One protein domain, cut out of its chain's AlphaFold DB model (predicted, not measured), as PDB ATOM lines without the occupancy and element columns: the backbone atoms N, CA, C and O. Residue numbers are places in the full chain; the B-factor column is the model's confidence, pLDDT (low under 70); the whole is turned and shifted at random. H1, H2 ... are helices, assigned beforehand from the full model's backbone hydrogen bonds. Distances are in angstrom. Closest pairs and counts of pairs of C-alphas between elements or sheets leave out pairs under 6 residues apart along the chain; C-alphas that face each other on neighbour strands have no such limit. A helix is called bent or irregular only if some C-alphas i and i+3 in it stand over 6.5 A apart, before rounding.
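This is residues 11 to 86 of the 86 residues of the protein "DDE-type integrase/transposase/recombinase" of Skermanella sp. TT6 (UniProt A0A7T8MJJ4). Three helices make a loose, flat zigzag: H1 and H2 form an open V joined by a tight link, and the last residues of H2, 52 and 53, meet the middle part of H3, residues 71 to 76. H1 and H3 stay apart, and residues 11 to 21 at one end and 80 to 86 at the other stick out. The printed part has 76 residues with three named helices in the order H1, H2, H3 and no named strand, and its class is all helix. The whole is loose, with a radius of gyration of the C-alphas of 15.1 A, and the C-alphas span 41 by 39 by 17 A.

Find C-alpha 11 at (-12.535, -32.691, 44.720); from there H1 runs through residues 11 to 30, 29.5 A from first to last C-alpha. Look near residue 22 for a kink of 39 degrees; H1 is neither bent nor irregular, but only just: C-alphas 19 and 22 are 6.4 A apart. Next find C-alpha 36 at (-41.457, -51.328, 32.776), where H2 begins; it holds residues 36 to 53 and measures 25.5 A. H3 takes residues 65 to 84, 28.6 A long, and ends with C-alpha 84 at (-47.657, -23.894, 27.545).

Begin at the far end of H1, where residues 26 to 30 alone touch H2, at residues 39 to 46. H1 and H2 only just touch, with 3 pairs of C-alphas within 8 A; the closest C-alphas are those of Met 30 and Ala 39, 6.2 A apart. The two helices form a helical hairpin, running opposite ways at a steep tilt of 44 degrees. Move on to residues 52 to 53 of H2, which alone touch H3, at residues 71 to 76. The closest C-alphas there are those of Leu 53 and His 72, 5.6 A apart. H2 and H3 run opposite ways at a steep tilt of 55 degrees. H1 and H3 are apart. In the backbones of H2 and H3 each O i to N i+4 pair is within hydrogen-bond range; in H1 14 of 16 are.

The two C-alphas farthest apart are those of Lys 12 and Ala 85, at 42.6 A. Residues 11 to 21, 32 to 37 and 80 to 86 stand free; the body without them spans 36 by 26 by 15 A. The link from H1 to H2 is tight, with 5 residues, and the link from H2 to H3 is long, with 11. The printed part has no cut and ends at residue 86, the chain's last. The mean pLDDT of the printed part is 85.3, and residue 86 alone is under 70.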
ATOM      1  N   TYR A  11     -12.359 -32.985  46.145       83.56
ATOM      2  CA  TYR A  11     -12.535 -32.691  44.720       83.56
ATOM      3  C   TYR A  11     -12.978 -33.927  43.931       83.56
ATOM      4  O   TYR A  11     -13.977 -33.878  43.213       83.56
ATOM      5  N   LYS A  12     -12.272 -35.054  44.102       85.25
ATOM      6  CA  LYS A  12     -12.613 -36.311  43.422       85.25
ATOM      7  C   LYS A  12     -14.009 -36.787  43.827       85.25
ATOM      8  O   LYS A  12     -14.794 -37.163  42.961       85.25
ATOM      9  N   ASN A  13     -14.348 -36.660  45.110       86.75
ATOM     10  CA  ASN A  13     -15.674 -36.996  45.625       86.75
ATOM     11  C   ASN A  13     -16.766 -36.104  45.020       86.75
ATOM     12  O   ASN A  13     -17.809 -36.610  44.624       86.75
ATOM     13  N   ASN A  14     -16.513 -34.801  44.856       85.62
ATOM     14  CA  ASN A  14     -17.458 -33.891  44.208       85.62
ATOM     15  C   ASN A  14     -17.686 -34.230  42.731       85.62
ATOM     16  O   ASN A  14     -18.828 -34.192  42.280       85.62
ATOM     17  N   VAL A  15     -16.635 -34.566  41.977       83.56
ATOM     18  CA  VAL A  15     -16.760 -34.959  40.562       83.56
ATOM     19  C   VAL A  15     -17.569 -36.251  40.428       83.56
ATOM     20  O   VAL A  15     -18.492 -36.321  39.614       83.56
ATOM     21  N   ILE A  16     -17.269 -37.248  41.265       84.88
ATOM     22  CA  ILE A  16     -18.014 -38.510  41.311       84.88
ATOM     23  C   ILE A  16     -19.477 -38.231  41.677       84.88
ATOM     24  O   ILE A  16     -20.377 -38.572  40.916       84.88
ATOM     25  N   GLU A  17     -19.751 -37.526  42.774       85.94
ATOM     26  CA  GLU A  17     -21.130 -37.232  43.177       85.94
ATOM     27  C   GLU A  17     -21.897 -36.417  42.127       85.94
ATOM     28  O   GLU A  17     -23.087 -36.656  41.920       85.94
ATOM     29  N   GLN A  18     -21.243 -35.499  41.406       82.81
ATOM     30  CA  GLN A  18     -21.867 -34.774  40.295       82.81
ATOM     31  C   GLN A  18     -22.276 -35.704  39.151       82.81
ATOM     32  O   GLN A  18     -23.399 -35.586  38.663       82.81
ATOM     33  N   ASN A  19     -21.418 -36.650  38.765       81.00
ATOM     34  CA  ASN A  19     -21.743 -37.651  37.747       81.00
ATOM     35  C   ASN A  19     -22.912 -38.549  38.209       81.00
ATOM     36  O   ASN A  19     -23.897 -38.752  37.495       81.00
ATOM     37  N   HIS A  20     -22.888 -38.986  39.471       83.00
ATOM     38  CA  HIS A  20     -23.913 -39.869  40.029       83.00
ATOM     39  C   HIS A  20     -25.290 -39.205  40.210       83.00
ATOM     40  O   HIS A  20     -26.301 -39.915  40.266       83.00
ATOM     41  N   ARG A  21     -25.383 -37.868  40.285       83.50
ATOM     42  CA  ARG A  21     -26.667 -37.157  40.462       83.50
ATOM     43  C   ARG A  21     -27.680 -37.473  39.365       83.50
ATOM     44  O   ARG A  21     -28.855 -37.648  39.680       83.50
ATOM     45  N   GLY A  22     -27.241 -37.601  38.112       78.62
ATOM     46  CA  GLY A  22     -28.130 -37.940  36.996       78.62
ATOM     47  C   GLY A  22     -28.773 -39.320  37.164       78.62
ATOM     48  O   GLY A  22     -29.989 -39.465  37.038       78.62
ATOM     49  N   ILE A  23     -27.969 -40.322  37.534       79.75
ATOM     50  CA  ILE A  23     -28.421 -41.706  37.745       79.75
ATOM     51  C   ILE A  23     -29.351 -41.795  38.960       79.75
ATOM     52  O   ILE A  23     -30.423 -42.398  38.881       79.75
ATOM     53  N   LYS A  24     -28.981 -41.147  40.074       82.88
ATOM     54  CA  LYS A  24     -29.802 -41.097  41.296       82.88
ATOM     55  C   LYS A  24     -31.157 -40.421  41.033       82.88
ATOM     56  O   LYS A  24     -32.166 -40.879  41.566       82.88
ATOM     57  N   GLY A  25     -31.189 -39.376  40.198       79.19
ATOM     58  CA  GLY A  25     -32.419 -38.689  39.789       79.19
ATOM     59  C   GLY A  25     -33.405 -39.614  39.074       79.19
ATOM     60  O   GLY A  25     -34.544 -39.744  39.522       79.19
ATOM     61  N   ARG A  26     -32.939 -40.335  38.042       80.75
ATOM     62  CA  ARG A  26     -33.745 -41.341  37.325       80.75
ATOM     63  C   ARG A  26     -34.261 -42.419  38.272       80.75
ATOM     64  O   ARG A  26     -35.458 -42.669  38.344       80.75
ATOM     65  N   HIS A  27     -33.357 -43.037  39.033       77.19
ATOM     66  CA  HIS A  27     -33.703 -44.171  39.887       77.19
ATOM     67  C   HIS A  27     -34.732 -43.795  40.959       77.19
ATOM     68  O   HIS A  27     -35.655 -44.559  41.233       77.19
ATOM     69  N   ARG A  28     -34.617 -42.591  41.535       80.38
ATOM     70  CA  ARG A  28     -35.575 -42.095  42.527       80.38
ATOM     71  C   ARG A  28     -36.978 -41.945  41.942       80.38
ATOM     72  O   ARG A  28     -37.931 -42.335  42.606       80.38
ATOM     73  N   LEU A  29     -37.101 -41.410  40.730       74.25
ATOM     74  CA  LEU A  29     -38.391 -41.203  40.066       74.25
ATOM     75  C   LEU A  29     -39.090 -42.529  39.716       74.25
ATOM     76  O   LEU A  29     -40.311 -42.628  39.726       74.25
ATOM     77  N   MET A  30     -38.297 -43.566  39.466       77.12
ATOM     78  CA  MET A  30     -38.759 -44.899  39.078       77.12
ATOM     79  C   MET A  30     -39.193 -45.755  40.274       77.12
ATOM     80  O   MET A  30     -39.818 -46.804  40.100       77.12
ATOM     81  N   ARG A  31     -38.872 -45.331  41.503       78.06
ATOM     82  CA  ARG A  31     -39.194 -46.068  42.726       78.06
ATOM     83  C   ARG A  31     -40.713 -46.102  42.928       78.06
ATOM     84  O   ARG A  31     -41.300 -45.135  43.395       78.06
ATOM     85  N   GLY A  32     -41.331 -47.235  42.595       77.94
ATOM     86  CA  GLY A  32     -42.780 -47.454  42.699       77.94
ATOM     87  C   GLY A  32     -43.482 -47.720  41.365       77.94
ATOM     88  O   GLY A  32     -44.664 -48.064  41.367       77.94
ATOM     89  N   PHE A  33     -42.773 -47.626  40.235       79.19
ATOM     90  CA  PHE A  33     -43.310 -48.050  38.943       79.19
ATOM     91  C   PHE A  33     -43.502 -49.569  38.917       79.19
ATOM     92  O   PHE A  33     -42.562 -50.329  39.126       79.19
ATOM     93  N   LYS A  34     -44.731 -50.012  38.634       83.94
ATOM     94  CA  LYS A  34     -45.083 -51.435  38.460       83.94
ATOM     95  C   LYS A  34     -45.061 -51.889  36.993       83.94
ATOM     96  O   LYS A  34     -45.274 -53.061  36.718       83.94
ATOM     97  N   ASN A  35     -44.833 -50.963  36.059       86.69
ATOM     98  CA  ASN A  35     -44.833 -51.209  34.618       86.69
ATOM     99  C   ASN A  35     -43.518 -50.705  34.008       86.69
ATOM    100  O   ASN A  35     -43.225 -49.510  34.096       86.69
ATOM    101  N   PHE A  36     -42.762 -51.609  33.380       86.50
ATOM    102  CA  PHE A  36     -41.457 -51.328  32.776       86.50
ATOM    103  C   PHE A  36     -41.525 -50.370  31.580       86.50
ATOM    104  O   PHE A  36     -40.666 -49.501  31.467       86.50
ATOM    105  N   ASP A  37     -42.553 -50.453  30.734       88.94
ATOM    106  CA  ASP A  37     -42.700 -49.576  29.565       88.94
ATOM    107  C   ASP A  37     -42.976 -48.130  29.974       88.94
ATOM    108  O   ASP A  37     -42.429 -47.187  29.399       88.94
ATOM    109  N   ALA A  38     -43.820 -47.940  30.992       85.75
ATOM    110  CA  ALA A  38     -44.080 -46.621  31.559       85.75
ATOM    111  C   ALA A  38     -42.805 -46.028  32.175       85.75
ATOM    112  O   ALA A  38     -42.492 -44.856  31.966       85.75
ATOM    113  N   ALA A  39     -42.041 -46.872  32.865       86.00
ATOM    114  CA  ALA A  39     -40.738 -46.549  33.419       86.00
ATOM    115  C   ALA A  39     -39.743 -46.121  32.317       86.00
ATOM    116  O   ALA A  39     -39.071 -45.096  32.431       86.00
ATOM    117  N   HIS A  40     -39.682 -46.863  31.213       87.19
ATOM    118  CA  HIS A  40     -38.806 -46.557  30.087       87.19
ATOM    119  C   HIS A  40     -39.165 -45.225  29.414       87.19
ATOM    120  O   HIS A  40     -38.281 -44.395  29.196       87.19
ATOM    121  N   ARG A  41     -40.458 -44.976  29.150       89.50
ATOM    122  CA  ARG A  41     -40.931 -43.693  28.596       89.50
ATOM    123  C   ARG A  41     -40.547 -42.514  29.487       89.50
ATOM    124  O   ARG A  41     -40.097 -41.489  28.984       89.50
ATOM    125  N   LEU A  42     -40.676 -42.680  30.802       86.62
ATOM    126  CA  LEU A  42     -40.313 -41.650  31.767       86.62
ATOM    127  C   LEU A  42     -38.807 -41.377  31.792       86.62
ATOM    128  O   LEU A  42     -38.406 -40.218  31.750       86.62
ATOM    129  N   CYS A  43     -37.976 -42.423  31.835       85.12
ATOM    130  CA  CYS A  43     -36.520 -42.280  31.764       85.12
ATOM    131  C   CYS A  43     -36.094 -41.523  30.507       85.12
ATOM    132  O   CYS A  43     -35.262 -40.623  30.593       85.12
ATOM    133  N   ARG A  44     -36.696 -41.859  29.362       88.75
ATOM    134  CA  ARG A  44     -36.420 -41.195  28.092       88.75
ATOM    135  C   ARG A  44     -36.779 -39.708  28.141       88.75
ATOM    136  O   ARG A  44     -35.920 -38.882  27.864       88.75
ATOM    137  N   ALA A  45     -37.999 -39.368  28.560       89.25
ATOM    138  CA  ALA A  45     -38.424 -37.970  28.670       89.25
ATOM    139  C   ALA A  45     -37.567 -37.177  29.676       89.25
ATOM    140  O   ALA A  45     -37.200 -36.030  29.429       89.25
ATOM    141  N   PHE A  46     -37.201 -37.796  30.803       87.12
ATOM    142  CA  PHE A  46     -36.311 -37.192  31.795       87.12
ATOM    143  C   PHE A  46     -34.930 -36.878  31.207       87.12
ATOM    144  O   PHE A  46     -34.381 -35.805  31.460       87.12
ATOM    145  N   ASP A  47     -34.376 -37.802  30.422       85.94
ATOM    146  CA  ASP A  47     -33.088 -37.622  29.761       85.94
ATOM    147  C   ASP A  47     -33.129 -36.537  28.694       85.94
ATOM    148  O   ASP A  47     -32.256 -35.677  28.692       85.94
ATOM    149  N   GLU A  48     -34.176 -36.508  27.871       90.12
ATOM    150  CA  GLU A  48     -34.383 -35.467  26.863       90.12
ATOM    151  C   GLU A  48     -34.452 -34.070  27.506       90.12
ATOM    152  O   GLU A  48     -33.753 -33.153  27.069       90.12
ATOM    153  N   ILE A  49     -35.207 -33.906  28.601       89.12
ATOM    154  CA  ILE A  49     -35.279 -32.632  29.338       89.12
ATOM    155  C   ILE A  49     -33.919 -32.270  29.936       89.12
ATOM    156  O   ILE A  49     -33.479 -31.123  29.847       89.12
ATOM    157  N   ARG A  50     -33.231 -33.225  30.566       85.81
ATOM    158  CA  ARG A  50     -31.925 -32.967  31.180       85.81
ATOM    159  C   ARG A  50     -30.896 -32.553  30.132       85.81
ATOM    160  O   ARG A  50     -30.160 -31.599  30.368       85.81
ATOM    161  N   ASP A  51     -30.848 -33.249  29.005       86.38
ATOM    162  CA  ASP A  51     -29.905 -32.981  27.923       86.38
ATOM    163  C   ASP A  51     -30.238 -31.649  27.235       86.38
ATOM    164  O   ASP A  51     -29.333 -30.878  26.916       86.38
ATOM    165  N   PHE A  52     -31.524 -31.299  27.124       88.94
ATOM    166  CA  PHE A  52     -31.945 -29.961  26.717       88.94
ATOM    167  C   PHE A  52     -31.478 -28.893  27.710       88.94
ATOM    168  O   PHE A  52     -30.956 -27.867  27.298       88.94
ATOM    169  N   LEU A  53     -31.605 -29.098  29.021       87.81
ATOM    170  CA  LEU A  53     -31.211 -28.102  30.027       87.81
ATOM    171  C   LEU A  53     -29.696 -28.019  30.260       87.81
ATOM    172  O   LEU A  53     -29.209 -27.001  30.763       87.81
ATOM    173  N   HIS A  54     -28.946 -29.066  29.921       82.44
ATOM    174  CA  HIS A  54     -27.501 -29.106  30.075       82.44
ATOM    175  C   HIS A  54     -26.812 -28.518  28.830       82.44
ATOM    176  O   HIS A  54     -27.072 -28.948  27.705       82.44
ATOM    177  N   PRO A  55     -25.911 -27.533  28.973       76.88
ATOM    178  CA  PRO A  55     -25.127 -27.052  27.843       76.88
ATOM    179  C   PRO A  55     -24.295 -28.204  27.265       76.88
ATOM    180  O   PRO A  55     -23.564 -28.867  28.001       76.88
ATOM    181  N   ALA A  56     -24.395 -28.447  25.958       76.06
ATOM    182  CA  ALA A  56     -23.472 -29.340  25.271       76.06
ATOM    183  C   ALA A  56     -22.099 -28.659  25.259       76.06
ATOM    184  O   ALA A  56     -21.881 -27.696  24.529       76.06
ATOM    185  N   THR A  57     -21.208 -29.101  26.140       75.19
ATOM    186  CA  THR A  57     -19.826 -28.629  26.192       75.19
ATOM    187  C   THR A  57     -18.923 -29.686  25.591       75.19
ATOM    188  O   THR A  57     -19.075 -30.869  25.907       75.19
ATOM    189  N   TYR A  58     -17.952 -29.278  24.781       76.06
ATOM    190  CA  TYR A  58     -16.890 -30.188  24.365       76.06
ATOM    191  C   TYR A  58     -16.077 -30.652  25.580       76.06
ATOM    192  O   TYR A  58     -15.999 -29.963  26.603       76.06
ATOM    193  N   ILE A  59     -15.457 -31.827  25.473       71.94
ATOM    194  CA  ILE A  59     -14.526 -32.322  26.493       71.94
ATOM    195  C   ILE A  59     -13.422 -31.265  26.678       71.94
ATOM    196  O   ILE A  59     -12.863 -30.778  25.699       71.94
ATOM    197  N   ASN A  60     -13.139 -30.886  27.930       75.25
ATOM    198  CA  ASN A  60     -12.215 -29.808  28.332       75.25
ATOM    199  C   ASN A  60     -12.659 -28.365  28.013       75.25
ATOM    200  O   ASN A  60     -11.899 -27.425  28.260       75.25
ATOM    201  N   GLN A  61     -13.887 -28.142  27.537       80.19
ATOM    202  CA  GLN A  61     -14.408 -26.786  27.390       80.19
ATOM    203  C   GLN A  61     -14.750 -26.201  28.763       80.19
ATOM    204  O   GLN A  61     -15.700 -26.613  29.435       80.19
ATOM    205  N   THR A  62     -13.982 -25.197  29.179       80.31
ATOM    206  CA  THR A  62     -14.214 -24.521  30.456       80.31
ATOM    207  C   THR A  62     -15.342 -23.509  30.294       80.31
ATOM    208  O   THR A  62     -15.139 -22.392  29.829       80.31
ATOM    209  N   VAL A  63     -16.551 -23.899  30.696       81.88
ATOM    210  CA  VAL A  63     -17.685 -22.977  30.812       81.88
ATOM    211  C   VAL A  63     -17.831 -22.557  32.269       81.88
ATOM    212  O   VAL A  63     -17.994 -23.394  33.170       81.88
ATOM    213  N   SER A  64     -17.788 -21.245  32.507       87.75
ATOM    214  CA  SER A  64     -17.952 -20.694  33.852       87.75
ATOM    215  C   SER A  64     -19.285 -21.148  34.468       87.75
ATOM    216  O   SER A  64     -20.274 -21.400  33.770       87.75
ATOM    217  N   LEU A  65     -19.335 -21.271  35.797       85.69
ATOM    218  CA  LEU A  65     -20.585 -21.605  36.492       85.69
ATOM    219  C   LEU A  65     -21.673 -20.551  36.243       85.69
ATOM    220  O   LEU A  65     -22.841 -20.911  36.113       85.69
ATOM    221  N   ALA A  66     -21.295 -19.276  36.132       91.12
ATOM    222  CA  ALA A  66     -22.217 -18.190  35.818       91.12
ATOM    223  C   ALA A  66     -22.843 -18.375  34.428       91.12
ATOM    224  O   ALA A  66     -24.065 -18.368  34.302       91.12
ATOM    225  N   SER A  67     -22.028 -18.654  33.407       88.88
ATOM    226  CA  SER A  67     -22.506 -18.903  32.042       88.88
ATOM    227  C   SER A  67     -23.444 -20.112  31.980       88.88
ATOM    228  O   SER A  67     -24.502 -20.038  31.360       88.88
ATOM    229  N   ARG A  68     -23.119 -21.207  32.688       87.69
ATOM    230  CA  ARG A  68     -24.003 -22.385  32.775       87.69
ATOM    231  C   ARG A  68     -25.353 -22.056  33.409       87.69
ATOM    232  O   ARG A  68     -26.375 -22.524  32.919       87.69
ATOM    233  N   ARG A  69     -25.367 -21.241  34.469       90.38
ATOM    234  CA  ARG A  69     -26.608 -20.796  35.127       90.38
ATOM    235  C   ARG A  69     -27.475 -19.955  34.196       90.38
ATOM    236  O   ARG A  69     -28.676 -20.189  34.144       90.38
ATOM    237  N   VAL A  70     -26.878 -19.028  33.444       93.44
ATOM    238  CA  VAL A  70     -27.610 -18.193  32.476       93.44
ATOM    239  C   VAL A  70     -28.272 -19.059  31.405       93.44
ATOM    240  O   VAL A  70     -29.479 -18.950  31.206       93.44
ATOM    241  N   ILE A  71     -27.515 -19.972  30.783       91.31
ATOM    242  CA  ILE A  71     -28.053 -20.894  29.770       91.31
ATOM    243  C   ILE A  71     -29.188 -21.736  30.358       91.31
ATOM    244  O   ILE A  71     -30.228 -21.897  29.728       91.31
ATOM    245  N   HIS A  72     -29.013 -22.248  31.578       91.19
ATOM    246  CA  HIS A  72     -30.036 -23.050  32.240       91.19
ATOM    247  C   HIS A  72     -31.345 -22.272  32.422       91.19
ATOM    248  O   HIS A  72     -32.396 -22.755  32.016       91.19
ATOM    249  N   VAL A  73     -31.289 -21.053  32.971       94.12
ATOM    250  CA  VAL A  73     -32.480 -20.213  33.185       94.12
ATOM    251  C   VAL A  73     -33.178 -19.888  31.862       94.12
ATOM    252  O   VAL A  73     -34.397 -20.023  31.770       94.12
ATOM    253  N   GLN A  74     -32.415 -19.525  30.827       94.62
ATOM    254  CA  GLN A  74     -32.958 -19.250  29.492       94.62
ATOM    255  C   GLN A  74     -33.673 -20.471  28.904       94.62
ATOM    256  O   GLN A  74     -34.788 -20.356  28.399       94.62
ATOM    257  N   ARG A  75     -33.060 -21.654  28.998       94.44
ATOM    258  CA  ARG A  75     -33.654 -22.889  28.478       94.44
ATOM    259  C   ARG A  75     -34.874 -23.331  29.282       94.44
ATOM    260  O   ARG A  75     -35.836 -23.790  28.684       94.44
ATOM    261  N   VAL A  76     -34.888 -23.152  30.605       94.56
ATOM    262  CA  VAL A  76     -36.087 -23.422  31.421       94.56
ATOM    263  C   VAL A  76     -37.251 -22.524  31.001       94.56
ATOM    264  O   VAL A  76     -38.369 -23.018  30.881       94.56
ATOM    265  N   ALA A  77     -37.001 -21.235  30.748       95.44
ATOM    266  CA  ALA A  77     -38.030 -20.328  30.246       95.44
ATOM    267  C   ALA A  77     -38.578 -20.804  28.888       95.44
ATOM    268  O   ALA A  77     -39.777 -21.025  28.766       95.44
ATOM    269  N   ALA A  78     -37.696 -21.101  27.928       94.44
ATOM    270  CA  ALA A  78     -38.101 -21.616  26.619       94.44
ATOM    271  C   ALA A  78     -38.887 -22.938  26.708       94.44
ATOM    272  O   ALA A  78     -39.880 -23.122  26.010       94.44
ATOM    273  N   LEU A  79     -38.472 -23.858  27.586       93.19
ATOM    274  CA  LEU A  79     -39.182 -25.118  27.816       93.19
ATOM    275  C   LEU A  79     -40.590 -24.876  28.369       93.19
ATOM    276  O   LEU A  79     -41.538 -25.532  27.949       93.19
ATOM    277  N   ARG A  80     -40.729 -23.938  29.310       95.06
ATOM    278  CA  ARG A  80     -42.028 -23.565  29.872       95.06
ATOM    279  C   ARG A  80     -42.954 -23.000  28.796       95.06
ATOM    280  O   ARG A  80     -44.130 -23.358  28.784       95.06
ATOM    281  N   ASP A  81     -42.428 -22.168  27.906       95.56
ATOM    282  CA  ASP A  81     -43.199 -21.582  26.808       95.56
ATOM    283  C   ASP A  81     -43.653 -22.663  25.815       95.56
ATOM    284  O   ASP A  81     -44.829 -22.714  25.462       95.56
ATOM    285  N   LEU A  82     -42.763 -23.596  25.448       92.69
ATOM    286  CA  LEU A  82     -43.088 -24.739  24.583       92.69
ATOM    287  C   LEU A  82     -44.180 -25.637  25.177       92.69
ATOM    288  O   LEU A  82     -45.087 -26.045  24.460       92.69
ATOM    289  N   ILE A  83     -44.102 -25.935  26.477       91.44
ATOM    290  CA  ILE A  83     -45.108 -26.756  27.168       91.44
ATOM    291  C   ILE A  83     -46.445 -26.017  27.274       91.44
ATOM    292  O   ILE A  83     -47.490 -26.649  27.216       91.44
ATOM    293  N   SER A  84     -46.427 -24.692  27.432       92.31
ATOM    294  CA  SER A  84     -47.657 -23.894  27.545       92.31
ATOM    295  C   SER A  84     -48.370 -23.699  26.202       92.31
ATOM    296  O   SER A  84     -49.544 -23.339  26.190       92.31
ATOM    297  N   ALA A  85     -47.662 -23.891  25.087       83.50
ATOM    298  CA  ALA A  85     -48.188 -23.761  23.730       83.50
ATOM    299  C   ALA A  85     -48.687 -25.088  23.120       83.50
ATOM    300  O   ALA A  85     -49.209 -25.066  22.004       83.50
ATOM    301  N   ALA A  86     -48.492 -26.215  23.812       68.62
ATOM    302  CA  ALA A  86     -48.897 -27.561  23.397       68.62
ATOM    303  C   ALA A  86     -50.233 -27.969  24.034       68.62
ATOM    304  O   ALA A  86     -51.002 -28.680  23.349       68.62
TER     305      ALA A  86